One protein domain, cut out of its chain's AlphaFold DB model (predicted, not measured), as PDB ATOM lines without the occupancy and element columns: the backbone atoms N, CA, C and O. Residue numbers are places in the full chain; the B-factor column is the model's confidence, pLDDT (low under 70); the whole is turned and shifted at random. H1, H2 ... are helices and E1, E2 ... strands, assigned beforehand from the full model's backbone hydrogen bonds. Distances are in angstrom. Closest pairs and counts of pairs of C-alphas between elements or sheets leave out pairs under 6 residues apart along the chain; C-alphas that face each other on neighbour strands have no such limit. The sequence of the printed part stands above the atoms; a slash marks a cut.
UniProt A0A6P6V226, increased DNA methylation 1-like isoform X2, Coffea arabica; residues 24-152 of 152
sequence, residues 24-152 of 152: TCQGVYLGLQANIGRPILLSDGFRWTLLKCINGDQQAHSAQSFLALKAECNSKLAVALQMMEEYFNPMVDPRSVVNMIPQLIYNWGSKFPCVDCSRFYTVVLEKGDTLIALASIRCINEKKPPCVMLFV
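What this domain is: This is residues 24 to 152 of the 152 residues of the protein "increased DNA methylation 1-like isoform X2" of Coffea arabica (UniProt A0A6P6V226). A strongly twisted sheet of five strands has one long helix, H2, laid across one face, with the short helix H3 folded back beside part of it. H1 meets the sheet with its residues 32 to 34, and residues 58 to 65, of which 64 and 65 belong to H2, stick out. The printed part has 129 residues, with three named helices and five named strands in the order H1 E1 E2 H2 H3 E3 E4 E5. The sheet's order is E1 E2 E3 E4 E5, antiparallel throughout, and the class is mixed, helices and strands, in two layers with H2 on one face. The whole is compact, with a radius of gyration of the C-alphas of 15.1 A and spans of 40 by 36 by 33 A.

How they stand to each other: Begin at H1, residues 24 to 34, which only grazes the sheet with residues 32 to 34. E1, residues 39 to 41, and E2, residues 46 to 51, form a hairpin; look for N 40 and O 48, 2.8 A apart. H2, residues 64 to 87, is on the sheet at a height over the sheet of 8.4 A, and runs across the strands, at 68 degrees to E2 on the local plane. Its closest C-alphas to E2 are those of Cys 73 and Leu 51, 5.8 A apart. With its residues 77 to 85 alone, H2 touches H3, residues 100 to 105, in a helical hairpin: a steep tilt of 39 degrees, opposite ways, the closest C-alphas being those of Leu 81 and Ile 105 at 6.2 A. H3 only grazes the sheet, with residues 103 to 105. E3, residues 120 to 127, is the antiparallel neighbour of E2, with N 51 and O 122 at 2.7 A. E3, E4, residues 130 to 138, and E5, residues 147 to 151, form a meander, each strand the antiparallel neighbour of the one before; find N 123 and O 135 at 2.7 A, then N 136 and O 149 at 2.8 A. In H1, H2 and H3 every O i to N i+4 pair is within hydrogen-bond range.

Where its parts are: Find C-alpha 24 at (-18.248, -39.851, 36.909), where H1 begins its 15.3 A. H2 runs 35.0 A from C-alpha 64 at (-33.447, -12.159, 43.270). E2 is 16.2 A long, E3 23.2 A and E4 24.5 A; E5 ends at C-alpha 151, (-45.620, -42.174, 38.637).

The domain as a whole: The C-alphas farthest apart are those of Asp 44 and Arg 95, at 44.0 A. The printed part has no cut. The links E2 to H2, H2 to H3 and H3 to E3 are long. Look for pLDDT under 70 in residues 56 to 62 and 140 to 152.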
ATOM      1  N   THR A  24     -17.038 -39.747  37.737       80.62
ATOM      2  CA  THR A  24     -18.248 -39.851  36.909       80.62
ATOM      3  C   THR A  24     -19.510 -39.577  37.727       80.62
ATOM      4  O   THR A  24     -20.340 -38.772  37.313       80.62
ATOM      5  N   CYS A  25     -19.652 -40.189  38.909       77.00
ATOM      6  CA  CYS A  25     -20.787 -39.927  39.803       77.00
ATOM      7  C   CYS A  25     -20.839 -38.460  40.237       77.00
ATOM      8  O   CYS A  25     -21.916 -37.868  40.284       77.00
ATOM      9  N   GLN A  26     -19.673 -37.862  40.490       81.12
ATOM     10  CA  GLN A  26     -19.558 -36.444  40.803       81.12
ATOM     11  C   GLN A  26     -20.015 -35.567  39.630       81.12
ATOM     12  O   GLN A  26     -20.794 -34.640  39.836       81.12
ATOM     13  N   GLY A  27     -19.596 -35.879  38.400       83.69
ATOM     14  CA  GLY A  27     -20.038 -35.172  37.198       83.69
ATOM     15  C   GLY A  27     -21.554 -35.237  37.001       83.69
ATOM     16  O   GLY A  27     -22.182 -34.213  36.740       83.69
ATOM     17  N   VAL A  28     -22.160 -36.411  37.208       83.44
ATOM     18  CA  VAL A  28     -23.625 -36.575  37.166       83.44
ATOM     19  C   VAL A  28     -24.303 -35.736  38.247       83.44
ATOM     20  O   VAL A  28     -25.244 -35.007  37.946       83.44
ATOM     21  N   TYR A  29     -23.822 -35.792  39.491       83.44
ATOM     22  CA  TYR A  29     -24.383 -35.008  40.591       83.44
ATOM     23  C   TYR A  29     -24.319 -33.499  40.318       83.44
ATOM     24  O   TYR A  29     -25.329 -32.810  40.454       83.44
ATOM     25  N   LEU A  30     -23.159 -32.992  39.889       86.12
ATOM     26  CA  LEU A  30     -22.981 -31.582  39.536       86.12
ATOM     27  C   LEU A  30     -23.883 -31.181  38.364       86.12
ATOM     28  O   LEU A  30     -24.497 -30.116  38.401       86.12
ATOM     29  N   GLY A  31     -24.017 -32.055  37.363       88.12
ATOM     30  CA  GLY A  31     -24.938 -31.867  36.248       88.12
ATOM     31  C   GLY A  31     -26.393 -31.762  36.708       88.12
ATOM     32  O   GLY A  31     -27.095 -30.846  36.291       88.12
ATOM     33  N   LEU A  32     -26.843 -32.641  37.606       88.56
ATOM     34  CA  LEU A  32     -28.192 -32.574  38.175       88.56
ATOM     35  C   LEU A  32     -28.399 -31.273  38.959       88.56
ATOM     36  O   LEU A  32     -29.369 -30.570  38.707       88.56
ATOM     37  N   GLN A  33     -27.468 -30.908  39.846       87.31
ATOM     38  CA  GLN A  33     -27.544 -29.664  40.624       87.31
ATOM     39  C   GLN A  33     -27.627 -28.419  39.731       87.31
ATOM     40  O   GLN A  33     -28.450 -27.540  39.973       87.31
ATOM     41  N   ALA A  34     -26.833 -28.363  38.658       89.56
ATOM     42  CA  ALA A  34     -26.830 -27.238  37.725       89.56
ATOM     43  C   ALA A  34     -28.137 -27.092  36.921       89.56
ATOM     44  O   ALA A  34     -28.416 -26.005  36.409       89.56
ATOM     45  N   ASN A  35     -28.929 -28.164  36.805       91.94
ATOM     46  CA  ASN A  35     -30.177 -28.199  36.043       91.94
ATOM     47  C   ASN A  35     -31.445 -28.113  36.910       91.94
ATOM     48  O   ASN A  35     -32.547 -28.151  36.366       91.94
ATOM     49  N   ILE A  36     -31.324 -27.962  38.234       93.50
ATOM     50  CA  ILE A  36     -32.491 -27.765  39.106       93.50
ATOM     51  C   ILE A  36     -33.262 -26.510  38.677       93.50
ATOM     52  O   ILE A  36     -32.676 -25.451  38.450       93.50
ATOM     53  N   GLY A  37     -34.581 -26.652  38.554       94.25
ATOM     54  CA  GLY A  37     -35.529 -25.614  38.153       94.25
ATOM     55  C   GLY A  37     -35.393 -25.154  36.705       94.25
ATOM     56  O   GLY A  37     -36.168 -24.310  36.271       94.25
ATOM     57  N   ARG A  38     -34.446 -25.702  35.931       93.88
ATOM     58  CA  ARG A  38     -34.290 -25.352  34.519       93.88
ATOM     59  C   ARG A  38     -35.250 -26.178  33.671       93.88
ATOM     60  O   ARG A  38     -35.134 -27.405  33.654       93.88
ATOM     61  N   PRO A  39     -36.172 -25.538  32.944       94.00
ATOM     62  CA  PRO A  39     -37.031 -26.261  32.033       94.00
ATOM     63  C   PRO A  39     -36.286 -26.702  30.774       94.00
ATOM     64  O   PRO A  39     -35.606 -25.902  30.131       94.00
ATOM     65  N   ILE A  40     -36.494 -27.951  30.373       94.06
ATOM     66  CA  ILE A  40     -35.985 -28.509  29.122       94.06
ATOM     67  C   ILE A  40     -37.175 -28.786  28.209       94.06
ATOM     68  O   ILE A  40     -38.046 -29.595  28.531       94.06
ATOM     69  N   LEU A  41     -37.222 -28.071  27.084       95.50
ATOM     70  CA  LEU A  41     -38.271 -28.203  26.077       95.50
ATOM     71  C   LEU A  41     -38.093 -29.501  25.283       95.50
ATOM     72  O   LEU A  41     -36.981 -29.871  24.907       95.50
ATOM     73  N   LEU A  42     -39.211 -30.161  25.019       93.88
ATOM     74  CA  LEU A  42     -39.343 -31.338  24.171       93.88
ATOM     75  C   LEU A  42     -40.194 -30.978  22.939       93.88
ATOM     76  O   LEU A  42     -40.641 -29.837  22.787       93.88
ATOM     77  N   SER A  43     -40.424 -31.942  22.045       91.50
ATOM     78  CA  SER A  43     -41.371 -31.759  20.940       91.50
ATOM     79  C   SER A  43     -42.798 -31.530  21.458       91.50
ATOM     80  O   SER A  43     -43.107 -31.772  22.626       91.50
ATOM     81  N   ASP A  44     -43.680 -31.036  20.586       91.81
ATOM     82  CA  ASP A  44     -45.132 -30.967  20.830       91.81
ATOM     83  C   ASP A  44     -45.564 -30.116  22.042       91.81
ATOM     84  O   ASP A  44     -46.663 -30.280  22.582       91.81
ATOM     85  N   GLY A  45     -44.704 -29.181  22.457       92.94
ATOM     86  CA  GLY A  45     -44.960 -28.254  23.563       92.94
ATOM     87  C   GLY A  45     -44.787 -28.869  24.952       92.94
ATOM     88  O   GLY A  45     -45.190 -28.251  25.937       92.94
ATOM     89  N   PHE A  46     -44.206 -30.067  25.046       95.38
ATOM     90  CA  PHE A  46     -43.852 -30.665  26.328       95.38
ATOM     91  C   PHE A  46     -42.584 -30.039  26.899       95.38
ATOM     92  O   PHE A  46     -41.690 -29.588  26.181       95.38
ATOM     93  N   ARG A  47     -42.483 -30.050  28.222       96.00
ATOM     94  CA  ARG A  47     -41.323 -29.549  28.948       96.00
ATOM     95  C   ARG A  47     -41.134 -30.379  30.194       96.00
ATOM     96  O   ARG A  47     -42.099 -30.611  30.913       96.00
ATOM     97  N   TRP A  48     -39.910 -30.796  30.478       95.88
ATOM     98  CA  TRP A  48     -39.614 -31.412  31.764       95.88
ATOM     99  C   TRP A  48     -38.711 -30.518  32.600       95.88
ATOM    100  O   TRP A  48     -37.902 -29.758  32.067       95.88
ATOM    101  N   THR A  49     -38.876 -30.578  33.916       96.12
ATOM    102  CA  THR A  49     -38.058 -29.815  34.863       96.12
ATOM    103  C   THR A  49     -37.561 -30.749  35.956       96.12
ATOM    104  O   THR A  49     -38.350 -31.492  36.540       96.12
ATOM    105  N   LEU A  50     -36.258 -30.706  36.245       95.94
ATOM    106  CA  LEU A  50     -35.696 -31.338  37.435       95.94
ATOM    107  C   LEU A  50     -35.918 -30.420  38.637       95.94
ATOM    108  O   LEU A  50     -35.501 -29.267  38.625       95.94
ATOM    109  N   LEU A  51     -36.534 -30.928  39.689       95.94
ATOM    110  CA  LEU A  51     -36.872 -30.196  40.898       95.94
ATOM    111  C   LEU A  51     -36.158 -30.803  42.101       95.94
ATOM    112  O   LEU A  51     -35.915 -32.012  42.188       95.94
ATOM    113  N   LYS A  52     -35.853 -29.929  43.053       93.31
ATOM    114  CA  LYS A  52     -35.439 -30.295  44.398       93.31
ATOM    115  C   LYS A  52     -36.018 -29.275  45.362       93.31
ATOM    116  O   LYS A  52     -36.009 -28.087  45.043       93.31
ATOM    117  N   CYS A  53     -36.515 -29.712  46.515       92.81
ATOM    118  CA  CYS A  53     -36.989 -28.758  47.510       92.81
ATOM    119  C   CYS A  53     -35.820 -27.921  48.029       92.81
ATOM    120  O   CYS A  53     -34.788 -28.454  48.450       92.81
ATOM    121  N   ILE A  54     -35.991 -26.603  47.988       88.81
ATOM    122  CA  ILE A  54     -35.005 -25.647  48.478       88.81
ATOM    123  C   ILE A  54     -35.517 -25.134  49.826       88.81
ATOM    124  O   ILE A  54     -36.377 -24.249  49.897       88.81
ATOM    125  N   ASN A  55     -35.008 -25.748  50.896       78.75
ATOM    126  CA  ASN A  55     -35.366 -25.447  52.282       78.75
ATOM    127  C   ASN A  55     -34.512 -24.316  52.871       78.75
ATOM    128  O   ASN A  55     -33.341 -24.159  52.530       78.75
ATOM    129  N   GLY A  56     -35.096 -23.595  53.831       67.56
ATOM    130  CA  GLY A  56     -34.424 -22.569  54.628       67.56
ATOM    131  C   GLY A  56     -34.384 -21.191  53.971       67.56
ATOM    132  O   GLY A  56     -34.371 -21.049  52.747       67.56
ATOM    133  N   ASP A  57     -34.368 -20.160  54.805       55.00
ATOM    134  CA  ASP A  57     -33.933 -18.826  54.414       55.00
ATOM    135  C   ASP A  57     -32.441 -18.787  54.699       55.00
ATOM    136  O   ASP A  57     -32.023 -18.672  55.851       55.00
ATOM    137  N   GLN A  58     -31.608 -18.965  53.673       52.38
ATOM    138  CA  GLN A  58     -30.212 -18.596  53.843       52.38
ATOM    139  C   GLN A  58     -30.195 -17.092  54.141       52.38
ATOM    140  O   GLN A  58     -30.429 -16.270  53.256       52.38
ATOM    141  N   GLN A  59     -29.984 -16.747  55.417       46.97
ATOM    142  CA  GLN A  59     -29.718 -15.393  55.899       46.97
ATOM    143  C   GLN A  59     -28.382 -14.912  55.326       46.97
ATOM    144  O   GLN A  59     -27.364 -14.897  56.006       46.97
ATOM    145  N   ALA A  60     -28.372 -14.566  54.048       47.28
ATOM    146  CA  ALA A  60     -27.316 -13.799  53.413       47.28
ATOM    147  C   ALA A  60     -27.827 -13.387  52.035       47.28
ATOM    148  O   ALA A  60     -27.679 -14.151  51.090       47.28
ATOM    149  N   HIS A  61     -28.467 -12.216  51.939       49.91
ATOM    150  CA  HIS A  61     -28.616 -11.439  50.699       49.91
ATOM    151  C   HIS A  61     -28.722 -12.264  49.400       49.91
ATOM    152  O   HIS A  61     -27.944 -12.062  48.466       49.91
ATOM    153  N   SER A  62     -29.631 -13.238  49.334       61.16
ATOM    154  CA  SER A  62     -29.683 -14.112  48.167       61.16
ATOM    155  C   SER A  62     -30.196 -13.306  46.976       61.16
ATOM    156  O   SER A  62     -31.237 -12.655  47.083       61.16
ATOM    157  N   ALA A  63     -29.470 -13.338  45.858       77.88
ATOM    158  CA  ALA A  63     -29.853 -12.652  44.629       77.88
ATOM    159  C   ALA A  63     -31.311 -12.976  44.250       77.88
ATOM    160  O   ALA A  63     -31.761 -14.105  44.441       77.88
ATOM    161  N   GLN A  64     -32.038 -12.010  43.678       82.88
ATOM    162  CA  GLN A  64     -33.447 -12.159  43.270       82.88
ATOM    163  C   GLN A  64     -33.708 -13.447  42.461       82.88
ATOM    164  O   GLN A  64     -34.766 -14.062  42.582       82.88
ATOM    165  N   SER A  65     -32.721 -13.886  41.677       84.00
ATOM    166  CA  SER A  65     -32.750 -15.134  40.911       84.00
ATOM    167  C   SER A  65     -32.865 -16.393  41.776       84.00
ATOM    168  O   SER A  65     -33.569 -17.321  41.393       84.00
ATOM    169  N   PHE A  66     -32.221 -16.442  42.946       86.31
ATOM    170  CA  PHE A  66     -32.313 -17.583  43.858       86.31
ATOM    171  C   PHE A  66     -33.690 -17.665  44.522       86.31
ATOM    172  O   PHE A  66     -34.264 -18.747  44.618       86.31
ATOM    173  N   LEU A  67     -34.246 -16.521  44.936       88.31
ATOM    174  CA  LEU A  67     -35.600 -16.463  45.493       88.31
ATOM    175  C   LEU A  67     -36.646 -16.886  44.458       88.31
ATOM    176  O   LEU A  67     -37.538 -17.667  44.785       88.31
ATOM    177  N   ALA A  68     -36.499 -16.432  43.210       89.94
ATOM    178  CA  ALA A  68     -37.353 -16.858  42.104       89.94
ATOM    179  C   ALA A  68     -37.243 -18.370  41.853       89.94
ATOM    180  O   ALA A  68     -38.265 -19.049  41.792       89.94
ATOM    181  N   LEU A  69     -36.022 -18.917  41.807       91.44
ATOM    182  CA  LEU A  69     -35.788 -20.355  41.646       91.44
ATOM    183  C   LEU A  69     -36.423 -21.172  42.782       91.44
ATOM    184  O   LEU A  69     -37.075 -22.182  42.522       91.44
ATOM    185  N   LYS A  70     -36.250 -20.738  44.037       91.75
ATOM    186  CA  LYS A  70     -36.857 -21.367  45.220       91.75
ATOM    187  C   LYS A  70     -38.381 -21.357  45.123       91.75
ATOM    188  O   LYS A  70     -39.001 -22.394  45.351       91.75
ATOM    189  N   ALA A  71     -38.973 -20.212  44.783       92.62
ATOM    190  CA  ALA A  71     -40.417 -20.070  44.636       92.62
ATOM    191  C   ALA A  71     -40.962 -20.971  43.520       92.62
ATOM    192  O   ALA A  71     -41.913 -21.713  43.755       92.62
ATOM    193  N   GLU A  72     -40.325 -20.972  42.346       93.25
ATOM    194  CA  GLU A  72     -40.731 -21.808  41.214       93.25
ATOM    195  C   GLU A  72     -40.611 -23.300  41.546       93.25
ATOM    196  O   GLU A  72     -41.574 -24.049  41.377       93.25
ATOM    197  N   CYS A  73     -39.468 -23.736  42.086       95.12
ATOM    198  CA  CYS A  73     -39.256 -25.141  42.432       95.12
ATOM    199  C   CYS A  73     -40.266 -25.621  43.476       95.12
ATOM    200  O   CYS A  73     -40.915 -26.645  43.277       95.12
ATOM    201  N   ASN A  74     -40.424 -24.884  44.578       95.19
ATOM    202  CA  ASN A  74     -41.315 -25.298  45.659       95.19
ATOM    203  C   ASN A  74     -42.794 -25.222  45.243       95.19
ATOM    204  O   ASN A  74     -43.569 -26.082  45.650       95.19
ATOM    205  N   SER A  75     -43.183 -24.258  44.397       95.12
ATOM    206  CA  SER A  75     -44.545 -24.179  43.852       95.12
ATOM    207  C   SER A  75     -44.874 -25.389  42.973       95.12
ATOM    208  O   SER A  75     -45.906 -26.024  43.181       95.12
ATOM    209  N   LYS A  76     -43.974 -25.785  42.065       95.69
ATOM    210  CA  LYS A  76     -44.170 -26.990  41.243       95.69
ATOM    211  C   LYS A  76     -44.199 -28.274  42.072       95.69
ATOM    212  O   LYS A  76     -44.993 -29.167  41.792       95.69
ATOM    213  N   LEU A  77     -43.363 -28.365  43.110       96.44
ATOM    214  CA  LEU A  77     -43.383 -29.496  44.043       96.44
ATOM    215  C   LEU A  77     -44.699 -29.583  44.822       96.44
ATOM    216  O   LEU A  77     -45.177 -30.690  45.051       96.44
ATOM    217  N   ALA A  78     -45.305 -28.451  45.188       96.12
ATOM    218  CA  ALA A  78     -46.612 -28.434  45.839       96.12
ATOM    219  C   ALA A  78     -47.715 -28.979  44.917       96.12
ATOM    220  O   ALA A  78     -48.514 -29.805  45.351       96.12
ATOM    221  N   VAL A  79     -47.710 -28.593  43.635       95.75
ATOM    222  CA  VAL A  79     -48.640 -29.142  42.628       95.75
ATOM    223  C   VAL A  79     -48.413 -30.644  42.432       95.75
ATOM    224  O   VAL A  79     -49.368 -31.419  42.433       95.75
ATOM    225  N   ALA A  80     -47.155 -31.081  42.325       95.50
ATOM    226  CA  ALA A  80     -46.820 -32.500  42.202       95.50
ATOM    227  C   ALA A  80     -47.244 -33.313  43.436       95.50
ATOM    228  O   ALA A  80     -47.694 -34.450  43.296       95.50
ATOM    229  N   LEU A  81     -47.126 -32.741  44.638       95.31
ATOM    230  CA  LEU A  81     -47.593 -33.385  45.862       95.31
ATOM    231  C   LEU A  81     -49.113 -33.539  45.855       95.31
ATOM    232  O   LEU A  81     -49.596 -34.633  46.124       95.31
ATOM    233  N   GLN A  82     -49.848 -32.480  45.507       94.94
ATOM    234  CA  GLN A  82     -51.306 -32.528  45.432       94.94
ATOM    235  C   GLN A  82     -51.780 -33.624  44.469       94.94
ATOM    236  O   GLN A  82     -52.653 -34.408  44.825       94.94
ATOM    237  N   MET A  83     -51.157 -33.733  43.290       92.56
ATOM    238  CA  MET A  83     -51.443 -34.820  42.350       92.56
ATOM    239  C   MET A  83     -51.162 -36.192  42.987       92.56
ATOM    240  O   MET A  83     -51.993 -37.090  42.936       92.56
ATOM    241  N   MET A  84     -50.024 -36.374  43.655       92.56
ATOM    242  CA  MET A  84     -49.743 -37.653  44.316       92.56
ATOM    243  C   MET A  84     -50.739 -37.995  45.431       92.56
ATOM    244  O   MET A  84     -51.087 -39.160  45.588       92.56
ATOM    245  N   GLU A  85     -51.201 -37.011  46.199       92.75
ATOM    246  CA  GLU A  85     -52.166 -37.214  47.287       92.75
ATOM    247  C   GLU A  85     -53.601 -37.433  46.788       92.75
ATOM    248  O   GLU A  85     -54.380 -38.107  47.459       92.75
ATOM    249  N   GLU A  86     -53.953 -36.896  45.618       92.50
ATOM    250  CA  GLU A  86     -55.267 -37.087  44.996       92.50
ATOM    251  C   GLU A  86     -55.401 -38.471  44.345       92.50
ATOM    252  O   GLU A  86     -56.444 -39.115  44.465       92.50
ATOM    253  N   TYR A  87     -54.346 -38.946  43.677       89.94
ATOM    254  CA  TYR A  87     -54.401 -40.172  42.872       89.94
ATOM    255  C   TYR A  87     -53.878 -41.422  43.594       89.94
ATOM    256  O   TYR A  87     -54.176 -42.538  43.162       89.94
ATOM    257  N   PHE A  88     -53.123 -41.274  44.687       89.62
ATOM    258  CA  PHE A  88     -52.527 -42.403  45.402       89.62
ATOM    259  C   PHE A  88     -52.877 -42.403  46.890       89.62
ATOM    260  O   PHE A  88     -52.895 -41.380  47.569       89.62
ATOM    261  N   ASN A  89     -53.077 -43.603  47.437       91.62
ATOM    262  CA  ASN A  89     -53.171 -43.789  48.879       91.62
ATOM    263  C   ASN A  89     -51.840 -43.426  49.567       91.62
ATOM    264  O   ASN A  89     -50.771 -43.682  49.006       91.62
ATOM    265  N   PRO A  90     -51.879 -42.928  50.819       90.62
ATOM    266  CA  PRO A  90     -50.677 -42.661  51.600       90.62
ATOM    267  C   PRO A  90     -49.731 -43.865  51.643       90.62
ATOM    268  O   PRO A  90     -50.133 -44.979  51.985       90.62
ATOM    269  N   MET A  91     -48.450 -43.634  51.353       89.94
ATOM    270  CA  MET A  91     -47.424 -44.674  51.385       89.94
ATOM    271  C   MET A  91     -46.719 -44.648  52.740       89.94
ATOM    272  O   MET A  91     -45.686 -44.009  52.901       89.94
ATOM    273  N   VAL A  92     -47.287 -45.310  53.743       91.94
ATOM    274  CA  VAL A  92     -46.761 -45.259  55.115       91.94
ATOM    275  C   VAL A  92     -45.600 -46.247  55.298       91.94
ATOM    276  O   VAL A  92     -45.779 -47.448  55.098       91.94
ATOM    277  N   ASP A  93     -44.414 -45.775  55.708       85.88
ATOM    278  CA  ASP A  93     -43.327 -46.674  56.134       85.88
ATOM    279  C   ASP A  93     -43.734 -47.352  57.453       85.88
ATOM    280  O   ASP A  93     -43.948 -46.667  58.454       85.88
ATOM    281  N   PRO A  94     -43.812 -48.693  57.510       86.81
ATOM    282  CA  PRO A  94     -44.377 -49.403  58.660       86.81
ATOM    283  C   PRO A  94     -43.535 -49.275  59.935       86.81
ATOM    284  O   PRO A  94     -44.013 -49.586  61.020       86.81
ATOM    285  N   ARG A  95     -42.274 -48.836  59.818       87.75
ATOM    286  CA  ARG A  95     -41.358 -48.681  60.955       87.75
ATOM    287  C   ARG A  95     -41.477 -47.312  61.612       87.75
ATOM    288  O   ARG A  95     -41.400 -47.219  62.830       87.75
ATOM    289  N   SER A  96     -41.614 -46.260  60.810       87.62
ATOM    290  CA  SER A  96     -41.673 -44.872  61.283       87.62
ATOM    291  C   SER A  96     -43.086 -44.291  61.316       87.62
ATOM    292  O   SER A  96     -43.291 -43.246  61.926       87.62
ATOM    293  N   VAL A  97     -44.053 -44.952  60.669       90.88
ATOM    294  CA  VAL A  97     -45.436 -44.481  60.478       90.88
ATOM    295  C   VAL A  97     -45.505 -43.164  59.679       90.88
ATOM    296  O   VAL A  97     -46.524 -42.479  59.645       90.88
ATOM    297  N   VAL A  98     -44.421 -42.802  58.987       91.62
ATOM    298  CA  VAL A  98     -44.341 -41.596  58.156       91.62
ATOM    299  C   VAL A  98     -44.903 -41.886  56.769       91.62
ATOM    300  O   VAL A  98     -44.538 -42.882  56.142       91.62
ATOM    301  N   ASN A  99     -45.746 -40.985  56.258       92.38
ATOM    302  CA  ASN A  99     -46.145 -41.000  54.854       92.38
ATOM    303  C   ASN A  99     -44.954 -40.603  53.966       92.38
ATOM    304  O   ASN A  99     -44.436 -39.490  54.062       92.38
ATOM    305  N   MET A 100     -44.542 -41.514  53.092       91.19
ATOM    306  CA  MET A 100     -43.404 -41.373  52.191       91.19
ATOM    307  C   MET A 100     -43.685 -40.448  51.007       91.19
ATOM    308  O   MET A 100     -42.727 -39.948  50.426       91.19
ATOM    309  N   ILE A 101     -44.950 -40.186  50.657       92.56
ATOM    310  CA  ILE A 101     -45.291 -39.343  49.500       92.56
ATOM    311  C   ILE A 101     -44.702 -37.922  49.654       92.56
ATOM    312  O   ILE A 101     -43.872 -37.547  48.821       92.56
ATOM    313  N   PRO A 102     -44.986 -37.157  50.730       93.25
ATOM    314  CA  PRO A 102     -44.354 -35.851  50.940       93.25
ATOM    315  C   PRO A 102     -42.827 -35.920  51.039       93.25
ATOM    316  O   PRO A 102     -42.138 -35.053  50.505       93.25
ATOM    317  N   GLN A 103     -42.290 -36.966  51.684       92.19
ATOM    318  CA  GLN A 103     -40.840 -37.150  51.830       92.19
ATOM    319  C   GLN A 103     -40.166 -37.278  50.464       92.19
ATOM    320  O   GLN A 103     -39.145 -36.638  50.211       92.19
ATOM    321  N   LEU A 104     -40.754 -38.082  49.573       92.06
ATOM    322  CA  LEU A 104     -40.238 -38.348  48.242       92.06
ATOM    323  C   LEU A 104     -40.336 -37.108  47.353       92.06
ATOM    324  O   LEU A 104     -39.322 -36.718  46.773       92.06
ATOM    325  N   ILE A 105     -41.512 -36.472  47.298       94.38
ATOM    326  CA  ILE A 105     -41.771 -35.325  46.418       94.38
ATOM    327  C   ILE A 105     -40.943 -34.112  46.826       94.38
ATOM    328  O   ILE A 105     -40.257 -33.542  45.981       94.38
ATOM    329  N   TYR A 106     -40.906 -33.761  48.114       93.69
ATOM    330  CA  TYR A 106     -40.041 -32.681  48.593       93.69
ATOM    331  C   TYR A 106     -38.585 -33.109  48.814       93.69
ATOM    332  O   TYR A 106     -37.752 -32.292  49.200       93.69
ATOM    333  N   ASN A 107     -38.238 -34.369  48.562       92.06
ATOM    334  CA  ASN A 107     -36.878 -34.887  48.719       92.06
ATOM    335  C   ASN A 107     -36.284 -34.585  50.116       92.06
ATOM    336  O   ASN A 107     -35.117 -34.200  50.245       92.06
ATOM    337  N   TRP A 108     -37.099 -34.697  51.166       91.19
ATOM    338  CA  TRP A 108     -36.698 -34.321  52.520       91.19
ATOM    339  C   TRP A 108     -35.653 -35.276  53.092       91.19
ATOM    340  O   TRP A 108     -35.719 -36.494  52.932       91.19
ATOM    341  N   GLY A 109     -34.661 -34.698  53.766       88.19
ATOM    342  CA  GLY A 109     -33.640 -35.458  54.473       88.19
ATOM    343  C   GLY A 109     -34.116 -35.906  55.848       88.19
ATOM    344  O   GLY A 109     -34.790 -35.156  56.551       88.19
ATOM    345  N   SER A 110     -33.705 -37.105  56.258       86.38
ATOM    346  CA  SER A 110     -34.007 -37.642  57.587       86.38
ATOM    347  C   SER A 110     -32.788 -38.296  58.226       86.38
ATOM    348  O   SER A 110     -31.910 -38.824  57.549       86.38
ATOM    349  N   LYS A 111     -32.757 -38.301  59.563       86.69
ATOM    350  CA  LYS A 111     -31.789 -39.097  60.336       86.69
ATOM    351  C   LYS A 111     -32.100 -40.595  60.273       86.69
ATOM    352  O   LYS A 111     -31.221 -41.406  60.547       86.69
ATOM    353  N   PHE A 112     -33.337 -40.956  59.931       84.25
ATOM    354  CA  PHE A 112     -33.772 -42.340  59.798       84.25
ATOM    355  C   PHE A 112     -33.651 -42.782  58.335       84.25
ATOM    356  O   PHE A 112     -34.376 -42.259  57.488       84.25
ATOM    357  N   PRO A 113     -32.801 -43.778  58.017       82.94
ATOM    358  CA  PRO A 113     -32.574 -44.202  56.634       82.94
ATOM    359  C   PRO A 113     -33.829 -44.696  55.905       82.94
ATOM    360  O   PRO A 113     -33.869 -44.681  54.678       82.94
ATOM    361  N   CYS A 114     -34.844 -45.156  56.645       81.81
ATOM    362  CA  CYS A 114     -36.101 -45.638  56.078       81.81
ATOM    363  C   CYS A 114     -36.948 -44.544  55.424       81.81
ATOM    364  O   CYS A 114     -37.740 -44.865  54.543       81.81
ATOM    365  N   VAL A 115     -36.754 -43.284  55.819       87.81
ATOM    366  CA  VAL A 115     -37.515 -42.129  55.321       87.81
ATOM    367  C   VAL A 115     -36.606 -41.010  54.801       87.81
ATOM    368  O   VAL A 115     -37.060 -39.898  54.567       87.81
ATOM    369  N   ASP A 116     -35.305 -41.278  54.645       87.62
ATOM    370  CA  ASP A 116     -34.357 -40.308  54.099       87.62
ATOM    371  C   ASP A 116     -34.477 -40.235  52.571       87.62
ATOM    372  O   ASP A 116     -33.991 -41.100  51.832       87.62
ATOM    373  N   CYS A 117     -35.103 -39.159  52.105       89.62
ATOM    374  CA  CYS A 117     -35.305 -38.855  50.698       89.62
ATOM    375  C   CYS A 117     -34.368 -37.746  50.180       89.62
ATOM    376  O   CYS A 117     -34.514 -37.308  49.039       89.62
ATOM    377  N   SER A 118     -33.345 -37.343  50.945       86.88
ATOM    378  CA  SER A 118     -32.397 -36.274  50.566       86.88
ATOM    379  C   SER A 118     -31.684 -36.496  49.225       86.88
ATOM    380  O   SER A 118     -31.293 -35.543  48.545       86.88
ATOM    381  N   ARG A 119     -31.526 -37.761  48.815       83.06
ATOM    382  CA  ARG A 119     -30.848 -38.171  47.568       83.06
ATOM    383  C   ARG A 119     -31.778 -38.325  46.369       83.06
ATOM    384  O   ARG A 119     -31.329 -38.769  45.309       83.06
ATOM    385  N   PHE A 120     -33.051 -37.994  46.544       89.25
ATOM    386  CA  PHE A 120     -34.010 -37.959  45.458       89.25
ATOM    387  C   PHE A 120     -34.055 -36.579  44.805       89.25
ATOM    388  O   PHE A 120     -33.672 -35.556  45.389       89.25
ATOM    389  N   TYR A 121     -34.507 -36.605  43.563       92.50
ATOM    390  CA  TYR A 121     -34.924 -35.460  42.778       92.50
ATOM    391  C   TYR A 121     -36.287 -35.783  42.197       92.50
ATOM    392  O   TYR A 121     -36.544 -36.936  41.843       92.50
ATOM    393  N   THR A 122     -37.116 -34.765  42.053       95.12
ATOM    394  CA  THR A 122     -38.437 -34.898  41.445       95.12
ATOM    395  C   THR A 122     -38.357 -34.358  40.028       95.12
ATOM    396  O   THR A 122     -37.912 -33.239  39.819       95.12
ATOM    397  N   VAL A 123     -38.744 -35.138  39.032       95.50
ATOM    398  CA  VAL A 123     -38.896 -34.689  37.650       95.50
ATOM    399  C   VAL A 123     -40.376 -34.499  37.390       95.50
ATOM    400  O   VAL A 123     -41.165 -35.397  37.662       95.50
ATOM    401  N   VAL A 124     -40.739 -33.348  36.846       96.00
ATOM    402  CA  VAL A 124     -42.100 -33.077  36.376       96.00
ATOM    403  C   VAL A 124     -42.097 -32.960  34.864       96.00
ATOM    404  O   VAL A 124     -41.173 -32.367  34.305       96.00
ATOM    405  N   LEU A 125     -43.114 -33.520  34.215       96.31
ATOM    406  CA  LEU A 125     -43.403 -33.337  32.798       96.31
ATOM    407  C   LEU A 125     -44.664 -32.487  32.670       96.31
ATOM    408  O   LEU A 125     -45.718 -32.856  33.176       96.31
ATOM    409  N   GLU A 126     -44.557 -31.363  31.981       95.88
ATOM    410  CA  GLU A 126     -45.607 -30.360  31.832       95.88
ATOM    411  C   GLU A 126     -45.939 -30.165  30.346       95.88
ATOM    412  O   GLU A 126     -45.066 -30.291  29.479       95.88
ATOM    413  N   LYS A 127     -47.189 -29.804  30.051       95.75
ATOM    414  CA  LYS A 127     -47.609 -29.261  28.753       95.75
ATOM    415  C   LYS A 127     -48.408 -27.984  29.003       95.75
ATOM    416  O   LYS A 127     -49.509 -28.041  29.543       95.75
ATOM    417  N   GLY A 128     -47.843 -26.832  28.636       91.62
ATOM    418  CA  GLY A 128     -48.354 -25.543  29.115       91.62
ATOM    419  C   GLY A 128     -48.273 -25.467  30.643       91.62
ATOM    420  O   GLY A 128     -47.219 -25.758  31.206       91.62
ATOM    421  N   ASP A 129     -49.394 -25.149  31.293       88.62
ATOM    422  CA  ASP A 129     -49.509 -25.057  32.758       88.62
ATOM    423  C   ASP A 129     -50.035 -26.348  33.414       88.62
ATOM    424  O   ASP A 129     -50.314 -26.385  34.610       88.62
ATOM    425  N   THR A 130     -50.204 -27.422  32.636       92.25
ATOM    426  CA  THR A 130     -50.710 -28.705  33.135       92.25
ATOM    427  C   THR A 130     -49.562 -29.668  33.416       92.25
ATOM    428  O   THR A 130     -48.776 -29.984  32.519       92.25
ATOM    429  N   LEU A 131     -49.497 -30.170  34.651       93.31
ATOM    430  CA  LEU A 131     -48.645 -31.294  35.031       93.31
ATOM    431  C   LEU A 131     -49.224 -32.588  34.442       93.31
ATOM    432  O   LEU A 131     -50.376 -32.922  34.696       93.31
ATOM    433  N   ILE A 132     -48.432 -33.288  33.633       93.62
ATOM    434  CA  ILE A 132     -48.840 -34.497  32.903       93.62
ATOM    435  C   ILE A 132     -48.357 -35.761  33.603       93.62
ATOM    436  O   ILE A 132     -49.087 -36.740  33.650       93.62
ATOM    437  N   ALA A 133     -47.118 -35.753  34.091       92.94
ATOM    438  CA  ALA A 133     -46.513 -36.904  34.748       92.94
ATOM    439  C   ALA A 133     -45.417 -36.457  35.713       92.94
ATOM    440  O   ALA A 133     -44.849 -35.364  35.576       92.94
ATOM    441  N   LEU A 134     -45.074 -37.332  36.657       93.75
ATOM    442  CA  LEU A 134     -44.022 -37.077  37.629       93.75
ATOM    443  C   LEU A 134     -43.143 -38.313  37.845       93.75
ATOM    444  O   LEU A 134     -43.580 -39.456  37.832       93.75
ATOM    445  N   ALA A 135     -41.855 -38.099  38.062       93.31
ATOM    446  CA  ALA A 135     -40.919 -39.168  38.371       93.31
ATOM    447  C   ALA A 135     -40.023 -38.759  39.528       93.31
ATOM    448  O   ALA A 135     -39.742 -37.585  39.740       93.31
ATOM    449  N   SER A 136     -39.531 -39.738  40.272       90.00
ATOM    450  CA  SER A 136     -38.501 -39.532  41.280       90.00
ATOM    451  C   SER A 136     -37.241 -40.290  40.895       90.00
ATOM    452  O   SER A 136     -37.280 -41.493  40.638       90.00
ATOM    453  N   ILE A 137     -36.110 -39.589  40.871       87.81
ATOM    454  CA  ILE A 137     -34.802 -40.150  40.530       87.81
ATOM    455  C   ILE A 137     -33.945 -40.181  41.787       87.81
ATOM    456  O   ILE A 137     -33.717 -39.144  42.409       87.81
ATOM    457  N   ARG A 138     -33.420 -41.356  42.140       82.25
ATOM    458  CA  ARG A 138     -32.453 -41.508  43.232       82.25
ATOM    459  C   ARG A 138     -31.044 -41.681  42.692       82.25
ATOM    460  O   ARG A 138     -30.772 -42.623  41.949       82.25
ATOM    461  N   CYS A 139     -30.120 -40.851  43.163       73.56
ATOM    462  CA  CYS A 139     -28.693 -41.112  42.978       73.56
ATOM    463  C   CYS A 139     -28.216 -42.146  44.011       73.56
ATOM    464  O   CYS A 139     -28.315 -41.917  45.222       73.56
ATOM    465  N   ILE A 140     -27.721 -43.292  43.540       69.25
ATOM    466  CA  ILE A 140     -27.228 -44.396  44.378       69.25
ATOM    467  C   ILE A 140     -25.702 -44.461  44.272       69.25
ATOM    468  O   ILE A 140     -25.142 -44.278  43.197       69.25
ATOM    469  N   ASN A 141     -25.033 -44.737  45.393       65.38
ATOM    470  CA  ASN A 141     -23.571 -44.800  45.495       65.38
ATOM    471  C   ASN A 141     -22.973 -46.148  45.019       65.38
ATOM    472  O   ASN A 141     -21.931 -46.587  45.494       65.38
ATOM    473  N   GLU A 142     -23.637 -46.842  44.098       57.81
ATOM    474  CA  GLU A 142     -23.166 -48.106  43.521       57.81
ATOM    475  C   GLU A 142     -23.017 -47.921  42.009       57.81
ATOM    476  O   GLU A 142     -23.659 -47.045  41.438       57.81
ATOM    477  N   LYS A 143     -22.228 -48.760  41.319       55.59
ATOM    478  CA  LYS A 143     -22.137 -48.778  39.838       55.59
ATOM    479  C   LYS A 143     -23.456 -49.190  39.144       55.59
ATOM    480  O   LYS A 143     -23.441 -49.728  38.042       55.59
ATOM    481  N   LYS A 144     -24.592 -49.011  39.814       48.38
ATOM    482  CA  LYS A 144     -25.933 -49.299  39.329       48.38
ATOM    483  C   LYS A 144     -26.536 -48.016  38.753       48.38
ATOM    484  O   LYS A 144     -26.250 -46.932  39.263       48.38
ATOM    485  N   PRO A 145     -27.362 -48.123  37.701       49.97
ATOM    486  CA  PRO A 145     -28.090 -46.975  37.183       49.97
ATOM    487  C   PRO A 145     -28.950 -46.339  38.291       49.97
ATOM    488  O   PRO A 145     -29.354 -47.040  39.226       49.97
ATOM    489  N   PRO A 146     -29.228 -45.025  38.217       57.47
ATOM    490  CA  PRO A 146     -30.140 -44.380  39.151       57.47
ATOM    491  C   PRO A 146     -31.490 -45.106  39.142       57.47
ATOM    492  O   PRO A 146     -32.026 -45.419  38.078       57.47
ATOM    493  N   CYS A 147     -32.045 -45.378  40.324       54.47
ATOM    494  CA  CYS A 147     -33.404 -45.897  40.405       54.47
ATOM    495  C   CYS A 147     -34.365 -44.773  40.015       54.47
ATOM    496  O   CYS A 147     -34.387 -43.724  40.665       54.47
ATOM    497  N   VAL A 148     -35.146 -45.011  38.966       57.44
ATOM    498  CA  VAL A 148     -36.239 -44.142  38.538       57.44
ATOM    499  C   VAL A 148     -37.538 -44.792  38.992       57.44
ATOM    500  O   VAL A 148     -37.843 -45.912  38.590       57.44
ATOM    501  N   MET A 149     -38.284 -44.104  39.848       64.94
ATOM    502  CA  MET A 149     -39.671 -44.452  40.144       64.94
ATOM    503  C   MET A 149     -40.542 -43.482  39.358       64.94
ATOM    504  O   MET A 149     -40.551 -42.287  39.652       64.94
ATOM    505  N   LEU A 150     -41.190 -43.982  38.308       61.09
ATOM    506  CA  LEU A 150     -42.130 -43.214  37.498       61.09
ATOM    507  C   LEU A 150     -43.527 -43.354  38.101       61.09
ATOM    508  O   LEU A 150     -43.967 -44.473  38.366       61.09
ATOM    509  N   PHE A 151     -44.211 -42.231  38.277       67.06
ATOM    510  CA  PHE A 151     -45.620 -42.174  38.637       67.06
ATOM    511  C   PHE A 151     -46.342 -41.548  37.435       67.06
ATOM    512  O   PHE A 151     -46.043 -40.419  37.037       67.06
ATOM    513  N   VAL A 152     -47.180 -42.351  36.775       56.16
ATOM    514  CA  VAL A 152     -47.959 -41.926  35.599       56.16
ATOM    515  C   VAL A 152     -49.154 -41.120  36.067       56.16
ATOM    516  O   VAL A 152     -49.832 -41.612  36.996       56.16
TER     517      VAL A 152